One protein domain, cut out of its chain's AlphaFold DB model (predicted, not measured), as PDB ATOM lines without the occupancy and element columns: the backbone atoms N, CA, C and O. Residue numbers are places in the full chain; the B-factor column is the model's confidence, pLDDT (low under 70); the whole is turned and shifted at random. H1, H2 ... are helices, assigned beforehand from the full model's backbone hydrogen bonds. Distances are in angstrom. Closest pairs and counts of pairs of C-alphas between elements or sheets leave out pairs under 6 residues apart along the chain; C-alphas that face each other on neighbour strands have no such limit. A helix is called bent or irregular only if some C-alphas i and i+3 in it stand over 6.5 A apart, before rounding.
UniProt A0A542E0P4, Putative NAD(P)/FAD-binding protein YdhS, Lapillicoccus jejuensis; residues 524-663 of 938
ATOM      1  N   GLU A 524      45.441 151.077 -50.327       92.44
ATOM      2  CA  GLU A 524      44.130 151.130 -50.986       92.44
ATOM      3  C   GLU A 524      43.018 150.575 -50.083       92.44
ATOM      4  O   GLU A 524      41.986 151.225 -49.902       92.44
ATOM      5  N   ALA A 525      43.253 149.420 -49.452       94.19
ATOM      6  CA  ALA A 525      42.320 148.825 -48.498       94.19
ATOM      7  C   ALA A 525      42.189 149.665 -47.213       94.19
ATOM      8  O   ALA A 525      41.076 149.868 -46.726       94.19
ATOM      9  N   ALA A 526      43.289 150.245 -46.715       93.88
ATOM     10  CA  ALA A 526      43.263 151.190 -45.596       93.88
ATOM     11  C   ALA A 526      42.403 152.429 -45.906       93.88
ATOM     12  O   ALA A 526      41.602 152.848 -45.073       93.88
ATOM     13  N   ALA A 527      42.503 152.982 -47.120       93.19
ATOM     14  CA  ALA A 527      41.679 154.114 -47.535       93.19
ATOM     15  C   ALA A 527      40.183 153.757 -47.614       93.19
ATOM     16  O   ALA A 527      39.340 154.581 -47.256       93.19
ATOM     17  N   ALA A 528      39.835 152.546 -48.067       94.88
ATOM     18  CA  ALA A 528      38.452 152.057 -48.058       94.88
ATOM     19  C   ALA A 528      37.920 151.859 -46.628       94.88
ATOM     20  O   ALA A 528      36.819 152.313 -46.308       94.88
ATOM     21  N   PHE A 529      38.739 151.299 -45.739       95.69
ATOM     22  CA  PHE A 529      38.417 151.159 -44.320       95.69
ATOM     23  C   PHE A 529      38.177 152.506 -43.637       95.69
ATOM     24  O   PHE A 529      37.174 152.674 -42.949       95.69
ATOM     25  N   ASP A 530      39.041 153.495 -43.871       94.75
ATOM     26  CA  ASP A 530      38.893 154.832 -43.289       94.75
ATOM     27  C   ASP A 530      37.635 155.563 -43.784       94.75
ATOM     28  O   ASP A 530      37.057 156.365 -43.034       94.75
ATOM     29  N   ARG A 531      37.182 155.289 -45.020       94.62
ATOM     30  CA  ARG A 531      35.875 155.753 -45.523       94.62
ATOM     31  C   ARG A 531      34.726 155.098 -44.760       94.62
ATOM     32  O   ARG A 531      33.822 155.812 -44.329       94.62
ATOM     33  N   GLY A 532      34.781 153.780 -44.553       92.81
ATOM     34  CA  GLY A 532      33.789 153.046 -43.758       92.81
ATOM     35  C   GLY A 532      33.726 153.553 -42.320       92.81
ATOM     36  O   GLY A 532      32.662 153.949 -41.845       92.81
ATOM     37  N   LEU A 533      34.886 153.681 -41.673       93.56
ATOM     38  CA  LEU A 533      35.012 154.255 -40.337       93.56
ATOM     39  C   LEU A 533      34.436 155.675 -40.288       93.56
ATOM     40  O   LEU A 533      33.691 155.992 -39.370       93.56
ATOM     41  N   LEU A 534      34.717 156.529 -41.278       92.25
ATOM     42  CA  LEU A 534      34.192 157.903 -41.292       92.25
ATOM     43  C   LEU A 534      32.668 157.926 -41.291       92.25
ATOM     44  O   LEU A 534      32.067 158.711 -40.560       92.25
ATOM     45  N   ARG A 535      32.057 157.056 -42.100       89.38
ATOM     46  CA  ARG A 535      30.602 156.930 -42.194       89.38
ATOM     47  C   ARG A 535      30.001 156.473 -40.869       89.38
ATOM     48  O   ARG A 535      29.028 157.077 -40.429       89.38
ATOM     49  N   VAL A 536      30.628 155.517 -40.179       88.62
ATOM     50  CA  VAL A 536      30.213 155.114 -38.821       88.62
ATOM     51  C   VAL A 536      30.262 156.300 -37.851       88.62
ATOM     52  O   VAL A 536      29.264 156.599 -37.198       88.62
ATOM     53  N   LEU A 537      31.386 157.022 -37.792       90.44
ATOM     54  CA  LEU A 537      31.567 158.144 -36.858       90.44
ATOM     55  C   LEU A 537      30.626 159.322 -37.153       90.44
ATOM     56  O   LEU A 537      30.234 160.049 -36.243       90.44
ATOM     57  N   ARG A 538      30.254 159.522 -38.421       88.25
ATOM     58  CA  ARG A 538      29.273 160.534 -38.841       88.25
ATOM     59  C   ARG A 538      27.822 160.065 -38.704       88.25
ATOM     60  O   ARG A 538      26.921 160.890 -38.818       88.25
ATOM     61  N   VAL A 539      27.579 158.780 -38.440       85.12
ATOM     62  CA  VAL A 539      26.241 158.161 -38.463       85.12
ATOM     63  C   VAL A 539      25.588 158.284 -39.855       85.12
ATOM     64  O   VAL A 539      24.443 158.715 -40.017       85.12
ATOM     65  N   GLN A 540      26.356 157.932 -40.886       84.06
ATOM     66  CA  GLN A 540      25.970 157.955 -42.300       84.06
ATOM     67  C   GLN A 540      25.835 156.544 -42.875       84.06
ATOM     68  O   GLN A 540      26.487 155.600 -42.414       84.06
ATOM     69  N   SER A 541      24.986 156.410 -43.895       81.25
ATOM     70  CA  SER A 541      24.815 155.146 -44.610       81.25
ATOM     71  C   SER A 541      26.048 154.859 -45.469       81.25
ATOM     72  O   SER A 541      26.895 155.730 -45.689       81.25
ATOM     73  N   GLY A 542      26.189 153.624 -45.952       84.88
ATOM     74  CA  GLY A 542      27.297 153.271 -46.836       84.88
ATOM     75  C   GLY A 542      28.546 152.710 -46.135       84.88
ATOM     76  O   GLY A 542      29.593 152.571 -46.773       84.88
ATOM     77  N   ALA A 543      28.528 152.528 -44.808       88.69
ATOM     78  CA  ALA A 543      29.701 152.058 -44.064       88.69
ATOM     79  C   ALA A 543      30.043 150.597 -44.400       88.69
ATOM     80  O   ALA A 543      31.211 150.269 -44.595       88.69
ATOM     81  N   GLU A 544      29.018 149.751 -44.517       88.75
ATOM     82  CA  GLU A 544      29.145 148.336 -44.866       88.75
ATOM     83  C   GLU A 544      29.773 148.152 -46.249       88.75
ATOM     84  O   GLU A 544      30.731 147.402 -46.388       88.75
ATOM     85  N   GLU A 545      29.325 148.907 -47.251       91.38
ATOM     86  CA  GLU A 545      29.846 148.862 -48.617       91.38
ATOM     87  C   GLU A 545      31.323 149.266 -48.670       91.38
ATOM     88  O   GLU A 545      32.102 148.685 -49.424       91.38
ATOM     89  N   ALA A 546      31.729 150.231 -47.842       94.19
ATOM     90  CA  ALA A 546      33.124 150.651 -47.745       94.19
ATOM     91  C   ALA A 546      34.002 149.605 -47.034       94.19
ATOM     92  O   ALA A 546      35.133 149.367 -47.461       94.19
ATOM     93  N   PHE A 547      33.491 148.938 -45.991       94.94
ATOM     94  CA  PHE A 547      34.199 147.818 -45.361       94.94
ATOM     95  C   PHE A 547      34.267 146.591 -46.282       94.94
ATOM     96  O   PHE A 547      35.327 145.975 -46.382       94.94
ATOM     97  N   ALA A 548      33.196 146.292 -47.022       93.38
ATOM     98  CA  ALA A 548      33.158 145.251 -48.047       93.38
ATOM     99  C   ALA A 548      34.166 145.528 -49.177       93.38
ATOM    100  O   ALA A 548      34.871 144.627 -49.635       93.38
ATOM    101  N   GLU A 549      34.298 146.787 -49.601       95.69
ATOM    102  CA  GLU A 549      35.335 147.201 -50.546       95.69
ATOM    103  C   GLU A 549      36.744 146.986 -49.973       95.69
ATOM    104  O   GLU A 549      37.600 146.447 -50.673       95.69
ATOM    105  N   ALA A 550      36.978 147.348 -48.705       95.88
ATOM    106  CA  ALA A 550      38.276 147.183 -48.048       95.88
ATOM    107  C   ALA A 550      38.727 145.715 -48.022       95.88
ATOM    108  O   ALA A 550      39.861 145.419 -48.398       95.88
ATOM    109  N   VAL A 551      37.833 144.792 -47.657       94.88
ATOM    110  CA  VAL A 551      38.154 143.354 -47.622       94.88
ATOM    111  C   VAL A 551      38.238 142.717 -49.012       94.88
ATOM    112  O   VAL A 551      38.923 141.714 -49.187       94.88
ATOM    113  N   ARG A 552      37.591 143.301 -50.031       95.56
ATOM    114  CA  ARG A 552      37.763 142.880 -51.433       95.56
ATOM    115  C   ARG A 552      39.126 143.301 -51.989       95.56
ATOM    116  O   ARG A 552      39.696 142.583 -52.806       95.56
ATOM    117  N   LEU A 553      39.619 144.476 -51.591       94.88
ATOM    118  CA  LEU A 553      40.935 144.992 -51.985       94.88
ATOM    119  C   LEU A 553      42.077 144.245 -51.283       94.88
ATOM    120  O   LEU A 553      43.136 144.056 -51.879       94.88
ATOM    121  N   ASP A 554      41.857 143.798 -50.048       93.50
ATOM    122  CA  ASP A 554      42.790 142.953 -49.309       93.50
ATOM    123  C   ASP A 554      42.040 141.879 -48.512       93.50
ATOM    124  O   ASP A 554      41.576 142.106 -47.392       93.50
ATOM    125  N   GLY A 555      41.960 140.677 -49.087       90.12
ATOM    126  CA  GLY A 555      41.298 139.535 -48.457       90.12
ATOM    127  C   GLY A 555      41.933 139.100 -47.133       90.12
ATOM    128  O   GLY A 555      41.260 138.432 -46.351       90.12
ATOM    129  N   GLY A 556      43.185 139.490 -46.861       90.25
ATOM    130  CA  GLY A 556      43.898 139.209 -45.613       90.25
ATOM    131  C   GLY A 556      43.671 140.239 -44.503       90.25
ATOM    132  O   GLY A 556      44.244 140.100 -43.424       90.25
ATOM    133  N   PHE A 557      42.859 141.276 -44.731       92.88
ATOM    134  CA  PHE A 557      42.699 142.370 -43.778       92.88
ATOM    135  C   PHE A 557      41.726 142.025 -42.636       92.88
ATOM    136  O   PHE A 557      40.540 142.371 -42.666       92.88
ATOM    137  N   ALA A 558      42.244 141.369 -41.592       92.69
ATOM    138  CA  ALA A 558      41.461 140.866 -40.459       92.69
ATOM    139  C   ALA A 558      40.583 141.937 -39.776       92.69
ATOM    140  O   ALA A 558      39.428 141.669 -39.447       92.69
ATOM    141  N   LEU A 559      41.094 143.165 -39.602       93.44
ATOM    142  CA  LEU A 559      40.320 144.268 -39.015       93.44
ATOM    143  C   LEU A 559      39.151 144.701 -39.903       93.44
ATOM    144  O   LEU A 559      38.081 145.013 -39.387       93.44
ATOM    145  N   GLY A 560      39.349 144.717 -41.225       94.19
ATOM    146  CA  GLY A 560      38.297 145.036 -42.188       94.19
ATOM    147  C   GLY A 560      37.160 144.023 -42.125       94.19
ATOM    148  O   GLY A 560      35.997 144.413 -42.044       94.19
ATOM    149  N   HIS A 561      37.497 142.731 -42.059       94.25
ATOM    150  CA  HIS A 561      36.516 141.652 -41.904       94.25
ATOM    151  C   HIS A 561      35.783 141.721 -40.561       94.25
ATOM    152  O   HIS A 561      34.568 141.547 -40.513       94.25
ATOM    153  N   ALA A 562      36.492 142.038 -39.472       94.12
ATOM    154  CA  ALA A 562      35.878 142.227 -38.158       94.12
ATOM    155  C   ALA A 562      34.926 143.432 -38.128       94.12
ATOM    156  O   ALA A 562      33.827 143.331 -37.586       94.12
ATOM    157  N   ALA A 563      35.321 144.560 -38.726       93.44
ATOM    158  CA  ALA A 563      34.479 145.750 -38.825       93.44
ATOM    159  C   ALA A 563      33.226 145.491 -39.671       93.44
ATOM    160  O   ALA A 563      32.135 145.895 -39.270       93.44
ATOM    161  N   LEU A 564      33.369 144.775 -40.792       92.94
ATOM    162  CA  LEU A 564      32.247 144.357 -41.628       92.94
ATOM    163  C   LEU A 564      31.273 143.473 -40.838       92.94
ATOM    164  O   LEU A 564      30.097 143.806 -40.742       92.94
ATOM    165  N   ALA A 565      31.773 142.416 -40.189       91.00
ATOM    166  CA  ALA A 565      30.961 141.523 -39.361       91.00
ATOM    167  C   ALA A 565      30.214 142.270 -38.244       91.00
ATOM    168  O   ALA A 565      29.027 142.032 -38.019       91.00
ATOM    169  N   LEU A 566      30.900 143.192 -37.559       87.69
ATOM    170  CA  LEU A 566      30.322 143.992 -36.482       87.69
ATOM    171  C   LEU A 566      29.200 144.902 -36.986       87.69
ATOM    172  O   LEU A 566      28.134 144.947 -36.381       87.69
ATOM    173  N   VAL A 567      29.426 145.614 -38.091       83.25
ATOM    174  CA  VAL A 567      28.440 146.546 -38.651       83.25
ATOM    175  C   VAL A 567      27.238 145.802 -39.225       83.25
ATOM    176  O   VAL A 567      26.111 146.195 -38.934       83.25
ATOM    177  N   THR A 568      27.446 144.701 -39.948       82.12
ATOM    178  CA  THR A 568      26.353 143.852 -40.446       82.12
ATOM    179  C   THR A 568      25.514 143.296 -39.286       82.12
ATOM    180  O   THR A 568      24.286 143.303 -39.363       82.12
ATOM    181  N   HIS A 569      26.150 142.880 -38.182       79.69
ATOM    182  CA  HIS A 569      25.453 142.387 -36.990       79.69
ATOM    183  C   HIS A 569      24.659 143.479 -36.256       79.69
ATOM    184  O   HIS A 569      23.491 143.273 -35.930       79.69
ATOM    185  N   GLU A 570      25.272 144.633 -35.989       71.69
ATOM    186  CA  GLU A 570      24.660 145.695 -35.177       71.69
ATOM    187  C   GLU A 570      23.624 146.526 -35.952       71.69
ATOM    188  O   GLU A 570      22.662 147.007 -35.352       71.69
ATOM    189  N   LEU A 571      23.792 146.698 -37.270       65.38
ATOM    190  CA  LEU A 571      22.872 147.476 -38.111       65.38
ATOM    191  C   LEU A 571      21.785 146.627 -38.792       65.38
ATOM    192  O   LEU A 571      20.860 147.191 -39.374       65.38
ATOM    193  N   GLY A 572      21.849 145.292 -38.689       57.50
ATOM    194  CA  GLY A 572      20.814 144.388 -39.200       57.50
ATOM    195  C   GLY A 572      20.740 144.310 -40.729       57.50
ATOM    196  O   GLY A 572      19.647 144.204 -41.287       57.50
ATOM    197  N   SER A 573      21.888 144.392 -41.401       62.59
ATOM    198  CA  SER A 573      22.008 144.320 -42.862       62.59
ATOM    199  C   SER A 573      21.788 142.906 -43.424       62.59
ATOM    200  O   SER A 573      21.734 141.927 -42.684       62.59
ATOM    201  N   THR A 574      21.671 142.775 -44.752       58.91
ATOM    202  CA  THR A 574      21.361 141.499 -45.433       58.91
ATOM    203  C   THR A 574      22.544 140.532 -45.576       58.91
ATOM    204  O   THR A 574      22.342 139.417 -46.056       58.91
ATOM    205  N   GLY A 575      23.766 140.940 -45.219       69.38
ATOM    206  CA  GLY A 575      24.959 140.083 -45.260       69.38
ATOM    207  C   GLY A 575      25.005 139.043 -44.133       69.38
ATOM    208  O   GLY A 575      24.297 139.169 -43.137       69.38
ATOM    209  N   ASP A 576      25.865 138.025 -44.269       80.06
ATOM    210  CA  ASP A 576      26.129 137.051 -43.202       80.06
ATOM    211  C   ASP A 576      27.316 137.515 -42.328       80.06
ATOM    212  O   ASP A 576      28.478 137.405 -42.739       80.06
ATOM    213  N   PRO A 577      27.069 138.027 -41.105       84.94
ATOM    214  CA  PRO A 577      28.141 138.496 -40.233       84.94
ATOM    215  C   PRO A 577      29.045 137.350 -39.741       84.94
ATOM    216  O   PRO A 577      30.199 137.596 -39.378       84.94
ATOM    217  N   ALA A 578      28.570 136.096 -39.750       86.38
ATOM    218  CA  ALA A 578      29.367 134.941 -39.340       86.38
ATOM    219  C   ALA A 578      30.442 134.585 -40.380       86.38
ATOM    220  O   ALA A 578      31.551 134.207 -39.997       86.38
ATOM    221  N   GLU A 579      30.155 134.754 -41.674       88.38
ATOM    222  CA  GLU A 579      31.115 134.520 -42.761       88.38
ATOM    223  C   GLU A 579      32.292 135.507 -42.692       88.38
ATOM    224  O   GLU A 579      33.466 135.109 -42.705       88.38
ATOM    225  N   ALA A 580      31.984 136.797 -42.534       89.25
ATOM    226  CA  ALA A 580      32.994 137.840 -42.371       89.25
ATOM    227  C   ALA A 580      33.841 137.603 -41.107       89.25
ATOM    228  O   ALA A 580      35.070 137.668 -41.157       89.25
ATOM    229  N   LEU A 581      33.220 137.227 -39.981       91.69
ATOM    230  CA  LEU A 581      33.950 136.913 -38.750       91.69
ATOM    231  C   LEU A 581      34.849 135.673 -38.888       91.69
ATOM    232  O   LEU A 581      35.980 135.672 -38.393       91.69
ATOM    233  N   ALA A 582      34.377 134.614 -39.551       89.94
ATOM    234  CA  ALA A 582      35.183 133.421 -39.800       89.94
ATOM    235  C   ALA A 582      36.447 133.773 -40.598       89.94
ATOM    236  O   ALA A 582      37.547 133.336 -40.243       89.94
ATOM    237  N   THR A 583      36.308 134.640 -41.603       89.69
ATOM    238  CA  THR A 583      37.436 135.140 -42.398       89.69
ATOM    239  C   THR A 583      38.360 136.037 -41.573       89.69
ATOM    240  O   THR A 583      39.579 135.860 -41.629       89.69
ATOM    241  N   ALA A 584      37.821 136.925 -40.730       91.19
ATOM    242  CA  ALA A 584      38.614 137.746 -39.807       91.19
ATOM    243  C   ALA A 584      39.502 136.883 -38.897       91.19
ATOM    244  O   ALA A 584      40.685 137.164 -38.718       91.19
ATOM    245  N   ARG A 585      38.953 135.787 -38.359       92.00
ATOM    246  CA  ARG A 585      39.690 134.843 -37.505       92.00
ATOM    247  C   ARG A 585      40.726 134.033 -38.281       92.00
ATOM    248  O   ARG A 585      41.817 133.814 -37.767       92.00
ATOM    249  N   ALA A 586      40.400 133.595 -39.497       87.75
ATOM    250  CA  ALA A 586      41.311 132.825 -40.346       87.75
ATOM    251  C   ALA A 586      42.500 133.657 -40.858       87.75
ATOM    252  O   ALA A 586      43.564 133.108 -41.139       87.75
ATOM    253  N   THR A 587      42.323 134.975 -40.962       85.69
ATOM    254  CA  THR A 587      43.333 135.924 -41.455       85.69
ATOM    255  C   THR A 587      44.124 136.609 -40.337       85.69
ATOM    256  O   THR A 587      45.011 137.411 -40.625       85.69
ATOM    257  N   LEU A 588      43.879 136.262 -39.063       85.19
ATOM    258  CA  LEU A 588      44.739 136.650 -37.941       85.19
ATOM    259  C   LEU A 588      46.098 135.942 -38.052       85.19
ATOM    260  O   LEU A 588      46.295 134.836 -37.551       85.19
ATOM    261  N   ASP A 589      47.050 136.588 -38.716       70.38
ATOM    262  CA  ASP A 589      48.416 136.093 -38.843       70.38
ATOM    263  C   ASP A 589      49.326 136.571 -37.683       70.38
ATOM    264  O   ASP A 589      48.945 137.345 -36.800       70.38
ATOM    265  N   HIS A 590      50.587 136.128 -37.691       59.41
ATOM    266  CA  HIS A 590      51.615 136.550 -36.727       59.41
ATOM    267  C   HIS A 590      52.046 138.026 -36.884       59.41
ATOM    268  O   HIS A 590      52.905 138.499 -36.139       59.41
ATOM    269  N   ARG A 591      51.488 138.767 -37.851       65.94
ATOM    270  CA  ARG A 591      51.786 140.182 -38.127       65.94
ATOM    271  C   ARG A 591      50.685 141.127 -37.654       65.94
ATOM    272  O   ARG A 591      50.983 142.329 -37.560       65.94
ATOM    273  N   ALA A 592      49.496 140.604 -37.340       80.62
ATOM    274  CA  ALA A 592      48.401 141.336 -36.714       80.62
ATOM    275  C   ALA A 592      48.889 142.084 -35.463       80.62
ATOM    276  O   ALA A 592      49.794 141.642 -34.742       80.62
ATOM    277  N   THR A 593      48.307 143.244 -35.215       86.94
ATOM    278  CA  THR A 593      48.562 144.051 -34.018       86.94
ATOM    279  C   THR A 593      47.702 143.576 -32.848       86.94
ATOM    280  O   THR A 593      46.702 142.880 -33.030       86.94
ATOM    281  N   ASP A 594      48.068 143.972 -31.628       89.62
ATOM    282  CA  ASP A 594      47.276 143.642 -30.435       89.62
ATOM    283  C   ASP A 594      45.876 144.261 -30.494       89.62
ATOM    284  O   ASP A 594      44.908 143.642 -30.060       89.62
ATOM    285  N   ARG A 595      45.757 145.438 -31.122       91.88
ATOM    286  CA  ARG A 595      44.478 146.091 -31.406       91.88
ATOM    287  C   ARG A 595      43.590 145.217 -32.288       91.88
ATOM    288  O   ARG A 595      42.438 144.984 -31.944       91.88
ATOM    289  N   GLU A 596      44.119 144.720 -33.404       91.50
ATOM    290  CA  GLU A 596      43.350 143.909 -34.358       91.50
ATOM    291  C   GLU A 596      42.931 142.574 -33.744       91.50
ATOM    292  O   GLU A 596      41.763 142.203 -33.836       91.50
ATOM    293  N   ARG A 597      43.845 141.902 -33.030       92.88
ATOM    294  CA  ARG A 597      43.516 140.697 -32.251       92.88
ATOM    295  C   ARG A 597      42.400 140.966 -31.250       92.88
ATOM    296  O   ARG A 597      41.450 140.191 -31.163       92.88
ATOM    297  N   SER A 598      42.509 142.069 -30.516       94.25
ATOM    298  CA  SER A 598      41.527 142.440 -29.508       94.25
ATOM    299  C   SER A 598      40.165 142.752 -30.132       94.25
ATOM    300  O   SER A 598      39.165 142.245 -29.634       94.25
ATOM    301  N   LEU A 599      40.092 143.505 -31.237       93.62
ATOM    302  CA  LEU A 599      38.802 143.806 -31.868       93.62
ATOM    303  C   LEU A 599      38.161 142.554 -32.488       93.62
ATOM    304  O   LEU A 599      36.956 142.368 -32.359       93.62
ATOM    305  N   VAL A 600      38.941 141.652 -33.095       93.94
ATOM    306  CA  VAL A 600      38.410 140.368 -33.593       93.94
ATOM    307  C   VAL A 600      37.836 139.523 -32.446       93.94
ATOM    308  O   VAL A 600      36.767 138.933 -32.607       93.94
ATOM    309  N   ASP A 601      38.489 139.489 -31.278       92.69
ATOM    310  CA  ASP A 601      37.956 138.811 -30.082       92.69
ATOM    311  C   ASP A 601      36.648 139.458 -29.595       92.69
ATOM    312  O   ASP A 601      35.677 138.754 -29.314       92.69
ATOM    313  N   VAL A 602      36.577 140.795 -29.587       91.38
ATOM    314  CA  VAL A 602      35.340 141.529 -29.275       91.38
ATOM    315  C   VAL A 602      34.198 141.092 -30.187       91.38
ATOM    316  O   VAL A 602      33.143 140.688 -29.697       91.38
ATOM    317  N   VAL A 603      34.403 141.142 -31.505       91.31
ATOM    318  CA  VAL A 603      33.365 140.778 -32.482       91.31
ATOM    319  C   VAL A 603      32.991 139.302 -32.336       91.31
ATOM    320  O   VAL A 603      31.810 138.968 -32.332       91.31
ATOM    321  N   THR A 604      33.967 138.422 -32.091       90.56
ATOM    322  CA  THR A 604      33.719 136.994 -31.834       90.56
ATOM    323  C   THR A 604      32.763 136.784 -30.664       90.56
ATOM    324  O   THR A 604      31.784 136.044 -30.782       90.56
ATOM    325  N   ARG A 605      33.013 137.455 -29.537       87.69
ATOM    326  CA  ARG A 605      32.184 137.321 -28.333       87.69
ATOM    327  C   ARG A 605      30.825 137.989 -28.479       87.69
ATOM    328  O   ARG A 605      29.866 137.485 -27.907       87.69
ATOM    329  N   ARG A 606      30.714 139.070 -29.255       83.50
ATOM    330  CA  ARG A 606      29.416 139.701 -29.544       83.50
ATOM    331  C   ARG A 606      28.529 138.831 -30.437       83.50
ATOM    332  O   ARG A 606      27.334 138.754 -30.182       83.50
ATOM    333  N   LEU A 607      29.100 138.145 -31.430       82.62
ATOM    334  CA  LEU A 607      28.334 137.303 -32.360       82.62
ATOM    335  C   LEU A 607      28.008 135.908 -31.799       82.62
ATOM    336  O   LEU A 607      26.969 135.347 -32.139       82.62
ATOM    337  N   HIS A 608      28.891 135.326 -30.978       80.56
ATOM    338  CA  HIS A 608      28.758 133.934 -30.520       80.56
ATOM    339  C   HIS A 608      28.628 133.761 -29.001       80.56
ATOM    340  O   HIS A 608      28.247 132.682 -28.547       80.56
ATOM    341  N   GLY A 609      28.980 134.776 -28.212       71.50
ATOM    342  CA  GLY A 609      28.927 134.743 -26.751       71.50
ATOM    343  C   GLY A 609      27.634 135.331 -26.188       71.50
ATOM    344  O   GLY A 609      26.698 135.670 -26.914       71.50
ATOM    345  N   THR A 610      27.571 135.467 -24.863       68.00
ATOM    346  CA  THR A 610      26.492 136.249 -24.250       68.00
ATOM    347  C   THR A 610      26.731 137.743 -24.498       68.00
ATOM    348  O   THR A 610      27.879 138.179 -24.606       68.00
ATOM    349  N   ARG A 611      25.664 138.561 -24.534       65.75
ATOM    350  CA  ARG A 611      25.787 140.033 -24.636       65.75
ATOM    351  C   ARG A 611      26.766 140.585 -23.589       65.75
ATOM    352  O   ARG A 611      27.628 141.381 -23.928       65.75
ATOM    353  N   LEU A 612      26.717 140.056 -22.362       65.38
ATOM    354  CA  LEU A 612      27.622 140.426 -21.269       65.38
ATOM    355  C   LEU A 612      29.101 140.128 -21.570       65.38
ATOM    356  O   LEU A 612      29.967 140.926 -21.211       65.38
ATOM    357  N   ASP A 613      29.406 139.001 -22.217       73.62
ATOM    358  CA  ASP A 613      30.783 138.644 -22.582       73.62
ATOM    359  C   ASP A 613      31.323 139.563 -23.680       73.62
ATOM    360  O   ASP A 613      32.463 140.029 -23.599       73.62
ATOM    361  N   GLY A 614      30.490 139.852 -24.684       77.19
ATOM    362  CA  GLY A 614      30.801 140.807 -25.743       77.19
ATOM    363  C   GLY A 614      30.995 142.230 -25.212       77.19
ATOM    364  O   GLY A 614      31.942 142.911 -25.606       77.19
ATOM    365  N   ASP A 615      30.151 142.662 -24.276       76.88
ATOM    366  CA  ASP A 615      30.223 143.983 -23.644       76.88
ATOM    367  C   ASP A 615      31.482 144.139 -22.786       76.88
ATOM    368  O   ASP A 615      32.183 145.153 -22.872       76.88
ATOM    369  N   ARG A 616      31.835 143.105 -22.010       79.88
ATOM    370  CA  ARG A 616      33.075 143.081 -21.222       79.88
ATOM    371  C   ARG A 616      34.309 143.159 -22.116       79.88
ATOM    372  O   ARG A 616      35.230 143.918 -21.811       79.88
ATOM    373  N   ALA A 617      34.332 142.390 -23.203       84.62
ATOM    374  CA  ALA A 617      35.444 142.407 -24.145       84.62
ATOM    375  C   ALA A 617      35.579 143.772 -24.829       84.62
ATOM    376  O   ALA A 617      36.684 144.308 -24.906       84.62
ATOM    377  N   LEU A 618      34.466 144.369 -25.269       86.31
ATOM    378  CA  LEU A 618      34.472 145.690 -25.899       86.31
ATOM    379  C   LEU A 618      34.933 146.777 -24.917       86.31
ATOM    380  O   LEU A 618      35.736 147.634 -25.284       86.31
ATOM    381  N   ARG A 619      34.526 146.702 -23.644       85.19
ATOM    382  CA  ARG A 619      35.032 147.604 -22.601       85.19
ATOM    383  C   ARG A 619      36.541 147.457 -22.392       85.19
ATOM    384  O   ARG A 619      37.244 148.461 -22.361       85.19
ATOM    385  N   ALA A 620      37.040 146.226 -22.283       85.19
ATOM    386  CA  ALA A 620      38.474 145.967 -22.140       85.19
ATOM    387  C   ALA A 620      39.273 146.464 -23.357       85.19
ATOM    388  O   ALA A 620      40.353 147.033 -23.195       85.19
ATOM    389  N   HIS A 621      38.722 146.304 -24.563       92.25
ATOM    390  CA  HIS A 621      39.311 146.826 -25.791       92.25
ATOM    391  C   HIS A 621      39.398 148.355 -25.776       92.25
ATOM    392  O   HIS A 621      40.466 148.898 -26.035       92.25
ATOM    393  N   VAL A 622      38.309 149.055 -25.442       92.00
ATOM    394  CA  VAL A 622      38.291 150.526 -25.370       92.00
ATOM    395  C   VAL A 622      39.245 151.050 -24.293       92.00
ATOM    396  O   VAL A 622      39.928 152.043 -24.524       92.00
ATOM    397  N   ASP A 623      39.359 150.373 -23.148       86.62
ATOM    398  CA  ASP A 623      40.323 150.748 -22.107       86.62
ATOM    399  C   ASP A 623      41.784 150.613 -22.603       86.62
ATOM    400  O   ASP A 623      42.633 151.438 -22.261       86.62
ATOM    401  N   ALA A 624      42.086 149.590 -23.413       88.81
ATOM    402  CA  ALA A 624      43.425 149.344 -23.962       88.81
ATOM    403  C   ALA A 624      43.751 150.214 -25.190       88.81
ATOM    404  O   ALA A 624      44.888 150.657 -25.363       88.81
ATOM    405  N   PHE A 625      42.752 150.480 -26.031       92.44
ATOM    406  CA  PHE A 625      42.863 151.217 -27.287       92.44
ATOM    407  C   PHE A 625      41.845 152.368 -27.310       92.44
ATOM    408  O   PHE A 625      40.925 152.378 -28.129       92.44
ATOM    409  N   PRO A 626      42.003 153.387 -26.441       91.88
ATOM    410  CA  PRO A 626      40.986 154.419 -26.237       91.88
ATOM    411  C   PRO A 626      40.720 155.277 -27.473       91.88
ATOM    412  O   PRO A 626      39.687 155.931 -27.526       91.88
ATOM    413  N   ARG A 627      41.625 155.274 -28.463       92.31
ATOM    414  CA  ARG A 627      41.489 155.980 -29.751       92.31
ATOM    415  C   ARG A 627      40.952 155.100 -30.887       92.31
ATOM    416  O   ARG A 627      40.975 155.521 -32.046       92.31
ATOM    417  N   ASP A 628      40.483 153.888 -30.595       93.81
ATOM    418  CA  ASP A 628      39.750 153.088 -31.574       93.81
ATOM    419  C   ASP A 628      38.330 153.646 -31.736       93.81
ATOM    420  O   ASP A 628      37.418 153.355 -30.963       93.81
ATOM    421  N   GLY A 629      38.146 154.489 -32.755       90.75
ATOM    422  CA  GLY A 629      36.865 155.146 -33.012       90.75
ATOM    423  C   GLY A 629      35.724 154.182 -33.330       90.75
ATOM    424  O   GLY A 629      34.588 154.473 -32.958       90.75
ATOM    425  N   LEU A 630      36.004 153.032 -33.955       91.44
ATOM    426  CA  LEU A 630      34.966 152.041 -34.234       91.44
ATOM    427  C   LEU A 630      34.486 151.424 -32.922       91.44
ATOM    428  O   LEU A 630      33.291 151.453 -32.632       91.44
ATOM    429  N   ALA A 631      35.417 150.961 -32.087       91.25
ATOM    430  CA  ALA A 631      35.088 150.381 -30.791       91.25
ATOM    431  C   ALA A 631      34.367 151.385 -29.875       91.25
ATOM    432  O   ALA A 631      33.334 151.052 -29.299       91.25
ATOM    433  N   VAL A 632      34.845 152.632 -29.792       90.75
ATOM    434  CA  VAL A 632      34.192 153.686 -28.992       90.75
ATOM    435  C   VAL A 632      32.777 153.981 -29.499       90.75
ATOM    436  O   VAL A 632      31.870 154.147 -28.683       90.75
ATOM    437  N   SER A 633      32.559 153.998 -30.819       87.12
ATOM    438  CA  SER A 633      31.229 154.239 -31.392       87.12
ATOM    439  C   SER A 633      30.211 153.152 -31.029       87.12
ATOM    440  O   SER A 633      29.053 153.477 -30.778       87.12
ATOM    441  N   VAL A 634      30.651 151.892 -30.926       82.44
ATOM    442  CA  VAL A 634      29.804 150.754 -30.530       82.44
ATOM    443  C   VAL A 634      29.669 150.648 -29.009       82.44
ATOM    444  O   VAL A 634      28.643 150.191 -28.509       82.44
ATOM    445  N   ALA A 635      30.679 151.084 -28.253       80.06
ATOM    446  CA  ALA A 635      30.686 150.984 -26.797       80.06
ATOM    447  C   ALA A 635      29.646 151.894 -26.130       80.06
ATOM    448  O   ALA A 635      29.069 151.543 -25.100       80.06
ATOM    449  N   VAL A 636      29.380 153.059 -26.716       74.81
ATOM    450  CA  VAL A 636      28.430 154.018 -26.153       74.81
ATOM    451  C   VAL A 636      27.043 153.777 -26.757       74.81
ATOM    452  O   VAL A 636      26.914 153.798 -27.982       74.81
ATOM    453  N   PRO A 637      25.990 153.576 -25.940       65.38
ATOM    454  CA  PRO A 637      24.623 153.548 -26.447       65.38
ATOM    455  C   PRO A 637      24.302 154.912 -27.067       65.38
ATOM    456  O   PRO A 637      24.286 155.936 -26.384       65.38
ATOM    457  N   THR A 638      24.097 154.936 -28.381       66.12
ATOM    458  CA  THR A 638      23.825 156.154 -29.158       66.12
ATOM    459  C   THR A 638      22.687 155.902 -30.142       66.12
ATOM    460  O   THR A 638      22.142 154.806 -30.216       66.12
ATOM    461  N   ILE A 639      22.341 156.902 -30.957       53.44
ATOM    462  CA  ILE A 639      21.373 156.732 -32.052       53.44
ATOM    463  C   ILE A 639      21.742 155.624 -33.048       53.44
ATOM    464  O   ILE A 639      20.864 155.155 -33.760       53.44
ATOM    465  N   ALA A 640      23.020 155.239 -33.125       44.69
ATOM    466  CA  ALA A 640      23.526 154.271 -34.092       44.69
ATOM    467  C   ALA A 640      23.707 152.861 -33.521       44.69
ATOM    468  O   ALA A 640      23.660 151.902 -34.283       44.69
ATOM    469  N   PHE A 641      23.909 152.725 -32.207       53.56
ATOM    470  CA  PHE A 641      24.298 151.459 -31.586       53.56
ATOM    471  C   PHE A 641      23.665 151.284 -30.212       53.56
ATOM    472  O   PHE A 641      23.517 152.241 -29.452       53.56
ATOM    473  N   SER A 642      23.353 150.032 -29.873       53.78
ATOM    474  CA  SER A 642      22.742 149.677 -28.589       53.78
ATOM    475  C   SER A 642      23.683 149.815 -27.380       53.78
ATOM    476  O   SER A 642      23.196 149.796 -26.253       53.78
ATOM    477  N   GLY A 643      24.994 150.004 -27.595       50.16
ATOM    478  CA  GLY A 643      25.994 150.210 -26.540       50.16
ATOM    479  C   GLY A 643      26.416 148.937 -25.797       50.16
ATOM    480  O   GLY A 643      25.827 147.874 -25.989       50.16
ATOM    481  N   VAL A 644      27.422 149.067 -24.916       35.66
ATOM    482  CA  VAL A 644      27.858 148.004 -23.975       35.66
ATOM    483  C   VAL A 644      27.244 148.110 -22.581       35.66
ATOM    484  O   VAL A 644      27.546 147.311 -21.698       35.66
ATOM    485  N   THR A 645      26.434 149.139 -22.346       42.41
ATOM    486  CA  THR A 645      25.777 149.377 -21.059       42.41
ATOM    487  C   THR A 645      24.324 149.739 -21.299       42.41
ATOM    488  O   THR A 645      24.042 150.717 -21.990       42.41
ATOM    489  N   ASP A 646      23.407 149.029 -20.647       48.66
ATOM    490  CA  ASP A 646      21.983 149.387 -20.650       48.66
ATOM    491  C   ASP A 646      21.675 150.534 -19.652       48.66
ATOM    492  O   ASP A 646      20.542 151.004 -19.547       48.66
ATOM    493  N   LEU A 647      22.689 151.001 -18.904       54.72
ATOM    494  CA  LEU A 647      22.598 152.049 -17.885       54.72
ATOM    495  C   LEU A 647      23.271 153.348 -18.361       54.72
ATOM    496  O   LEU A 647      24.491 153.413 -18.502       54.72
ATOM    497  N   GLN A 648      22.482 154.417 -18.524       64.12
ATOM    498  CA  GLN A 648      22.947 155.725 -19.022       64.12
ATOM    499  C   GLN A 648      24.152 156.285 -18.238       64.12
ATOM    500  O   GLN A 648      25.083 156.819 -18.834       64.12
ATOM    501  N   HIS A 649      24.190 156.122 -16.912       66.00
ATOM    502  CA  HIS A 649      25.286 156.642 -16.081       66.00
ATOM    503  C   HIS A 649      26.643 155.976 -16.357       66.00
ATOM    504  O   HIS A 649      27.681 156.628 -16.243       66.00
ATOM    505  N   GLU A 650      26.655 154.695 -16.721       65.50
ATOM    506  CA  GLU A 650      27.898 153.982 -17.031       65.50
ATOM    507  C   GLU A 650      28.461 154.427 -18.384       65.50
ATOM    508  O   GLU A 650      29.670 154.644 -18.505       65.50
ATOM    509  N   ALA A 651      27.583 154.671 -19.363       71.00
ATOM    510  CA  ALA A 651      27.944 155.287 -20.636       71.00
ATOM    511  C   ALA A 651      28.547 156.689 -20.444       71.00
ATOM    512  O   ALA A 651      29.550 157.024 -21.078       71.00
ATOM    513  N   TRP A 652      27.987 157.496 -19.535       80.75
ATOM    514  CA  TRP A 652      28.532 158.819 -19.215       80.75
ATOM    515  C   TRP A 652      29.943 158.726 -18.636       80.75
ATOM    516  O   TRP A 652      30.845 159.419 -19.105       80.75
ATOM    517  N   ALA A 653      30.147 157.839 -17.659       80.25
ATOM    518  CA  ALA A 653      31.452 157.635 -17.038       80.25
ATOM    519  C   ALA A 653      32.500 157.125 -18.043       80.25
ATOM    520  O   ALA A 653      33.662 157.533 -17.979       80.25
ATOM    521  N   LEU A 654      32.096 156.263 -18.984       83.19
ATOM    522  CA  LEU A 654      32.963 155.788 -20.061       83.19
ATOM    523  C   LEU A 654      33.401 156.936 -20.977       83.19
ATOM    524  O   LEU A 654      34.595 157.122 -21.184       83.19
ATOM    525  N   VAL A 655      32.466 157.736 -21.494       86.69
ATOM    526  CA  VAL A 655      32.821 158.869 -22.365       86.69
ATOM    527  C   VAL A 655      33.691 159.875 -21.614       86.69
ATOM    528  O   VAL A 655      34.692 160.338 -22.149       86.69
ATOM    529  N   GLU A 656      33.379 160.188 -20.358       86.69
ATOM    530  CA  GLU A 656      34.175 161.136 -19.573       86.69
ATOM    531  C   GLU A 656      35.610 160.661 -19.319       86.69
ATOM    532  O   GLU A 656      36.537 161.474 -19.398       86.69
ATOM    533  N   SER A 657      35.813 159.363 -19.070       87.50
ATOM    534  CA  SER A 657      37.146 158.801 -18.822       87.50
ATOM    535  C   SER A 657      38.043 158.826 -20.063       87.50
ATOM    536  O   SER A 657      39.260 158.960 -19.935       87.50
ATOM    537  N   LEU A 658      37.453 158.773 -21.260       89.88
ATOM    538  CA  LEU A 658      38.173 158.792 -22.534       89.88
ATOM    539  C   LEU A 658      38.667 160.190 -22.931       89.88
ATOM    540  O   LEU A 658      39.566 160.308 -23.765       89.88
ATOM    541  N   ARG A 659      38.150 161.263 -22.317       89.06
ATOM    542  CA  ARG A 659      38.466 162.655 -22.690       89.06
ATOM    543  C   ARG A 659      39.966 162.967 -22.840       89.06
ATOM    544  O   ARG A 659      40.310 163.637 -23.817       89.06
ATOM    545  N   PRO A 660      40.872 162.504 -21.955       87.94
ATOM    546  CA  PRO A 660      42.303 162.777 -22.097       87.94
ATOM    547  C   PRO A 660      42.929 162.189 -23.373       87.94
ATOM    548  O   PRO A 660      43.910 162.737 -23.866       87.94
ATOM    549  N   ALA A 661      42.373 161.102 -23.923       87.56
ATOM    550  CA  ALA A 661      42.928 160.410 -25.089       87.56
ATOM    551  C   ALA A 661      42.549 161.059 -26.435       87.56
ATOM    552  O   ALA A 661      43.279 160.904 -27.421       87.56
ATOM    553  N   TRP A 662      41.426 161.784 -26.480       90.31
ATOM    554  CA  TRP A 662      40.820 162.283 -27.722       90.31
ATOM    555  C   TRP A 662      41.097 163.761 -28.023       90.31
ATOM    556  O   TRP A 662      41.044 164.169 -29.184       90.31
ATOM    557  N   GLY A 663      41.426 164.575 -27.015       84.88
ATOM    558  CA  GLY A 663      41.673 166.007 -27.215       84.88
ATOM    559  C   GLY A 663      40.466 166.721 -27.841       84.88
ATOM    560  O   GLY A 663      39.351 166.609 -27.337       84.88
TER     561      GLY A 663
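This is residues 524 to 663 of the 938 residues of the protein "Putative NAD(P)/FAD-binding protein YdhS" of Lapillicoccus jejuensis (UniProt A0A542E0P4). Helices folded back and forth on one another make a rounded body, in which H1 to H5 form an up-and-down bundle and H6 runs back beside H5. Short H7 bridges H6 and the last turns of H1, and H8 covers one end of the body beyond H6 and H7, at the end of a long link. The printed part has 140 residues with eight named helices, H1 to H8 in order, and no named strand; the class is all helix. It is compact, with a radius of gyration of the C-alphas of 14.1 A and spans of 40 by 29 by 28 A.

Find C-alpha 524 at (44.130, 151.130, -50.986); from there H1, residues 524 to 538, runs 21.4 A. Next come H2, residues 543 to 553, and H3, residues 558 to 571, 19.9 A long. H4 is residues 577 to 586. Look for C-alpha 594 at (47.276, 143.642, -30.435), where H5, residues 594 to 608, begins its 20.9 A. H6, residues 611 to 624, spans 20.0 A, and H7 is residues 629 to 635. H8, residues 648 to 662, spans 20.9 A and ends at C-alpha 662, (40.820, 162.283, -27.722).

In the bundle of H1 to H5, each helix runs against the one before it. H1 and H2 form a hairpin at a shallow tilt of 10 degrees, the closest C-alphas being those of Gly 532 and Ala 543, 4.2 A apart. H2 touches H3, with C-alphas of Phe 547 and Leu 564 closest at 5.5 A. H3 and H5 are the hubs, touching three helices each; they touch each other, closest at the C-alphas of Ala 562 and Val 600, 5.5 A, at 35.2 degrees, only just a steep tilt. H4 touches both, reaching H3 at the C-alphas of Ala 565 and Pro 577, 4.2 A, and H5 at those of Ala 584 and Val 600, 6.7 A. H5 and H6 form a hairpin at 12 degrees, closest at the C-alphas of Arg 606 and Gly 614, 4.2 A. H7 touches H6, with C-alphas of Val 622 and Ala 631 closest at 6.3 A. H1 touches H7 with residues 533 to 537 alone, closest at the C-alphas of Leu 533 and Leu 630, 6.5 A. H8 touches no helix, but is near H6 and H7. Each O i to N i+4 pair is within hydrogen-bond range in H1 to H7, against 7 of 11 in H8, which is irregular: C-alphas 657 and 660 are 7.3 A apart.

The two C-alphas farthest apart, those of Leu 553 and His 649, are 40.9 A from each other. The printed part has no cut. The link from H7 to H8, 12 residues, is long. Mean pLDDT of the printed part is 83.2; look for values under 70 at residues 571 to 575, 590 to 591, 610 to 612 and 637 to 650.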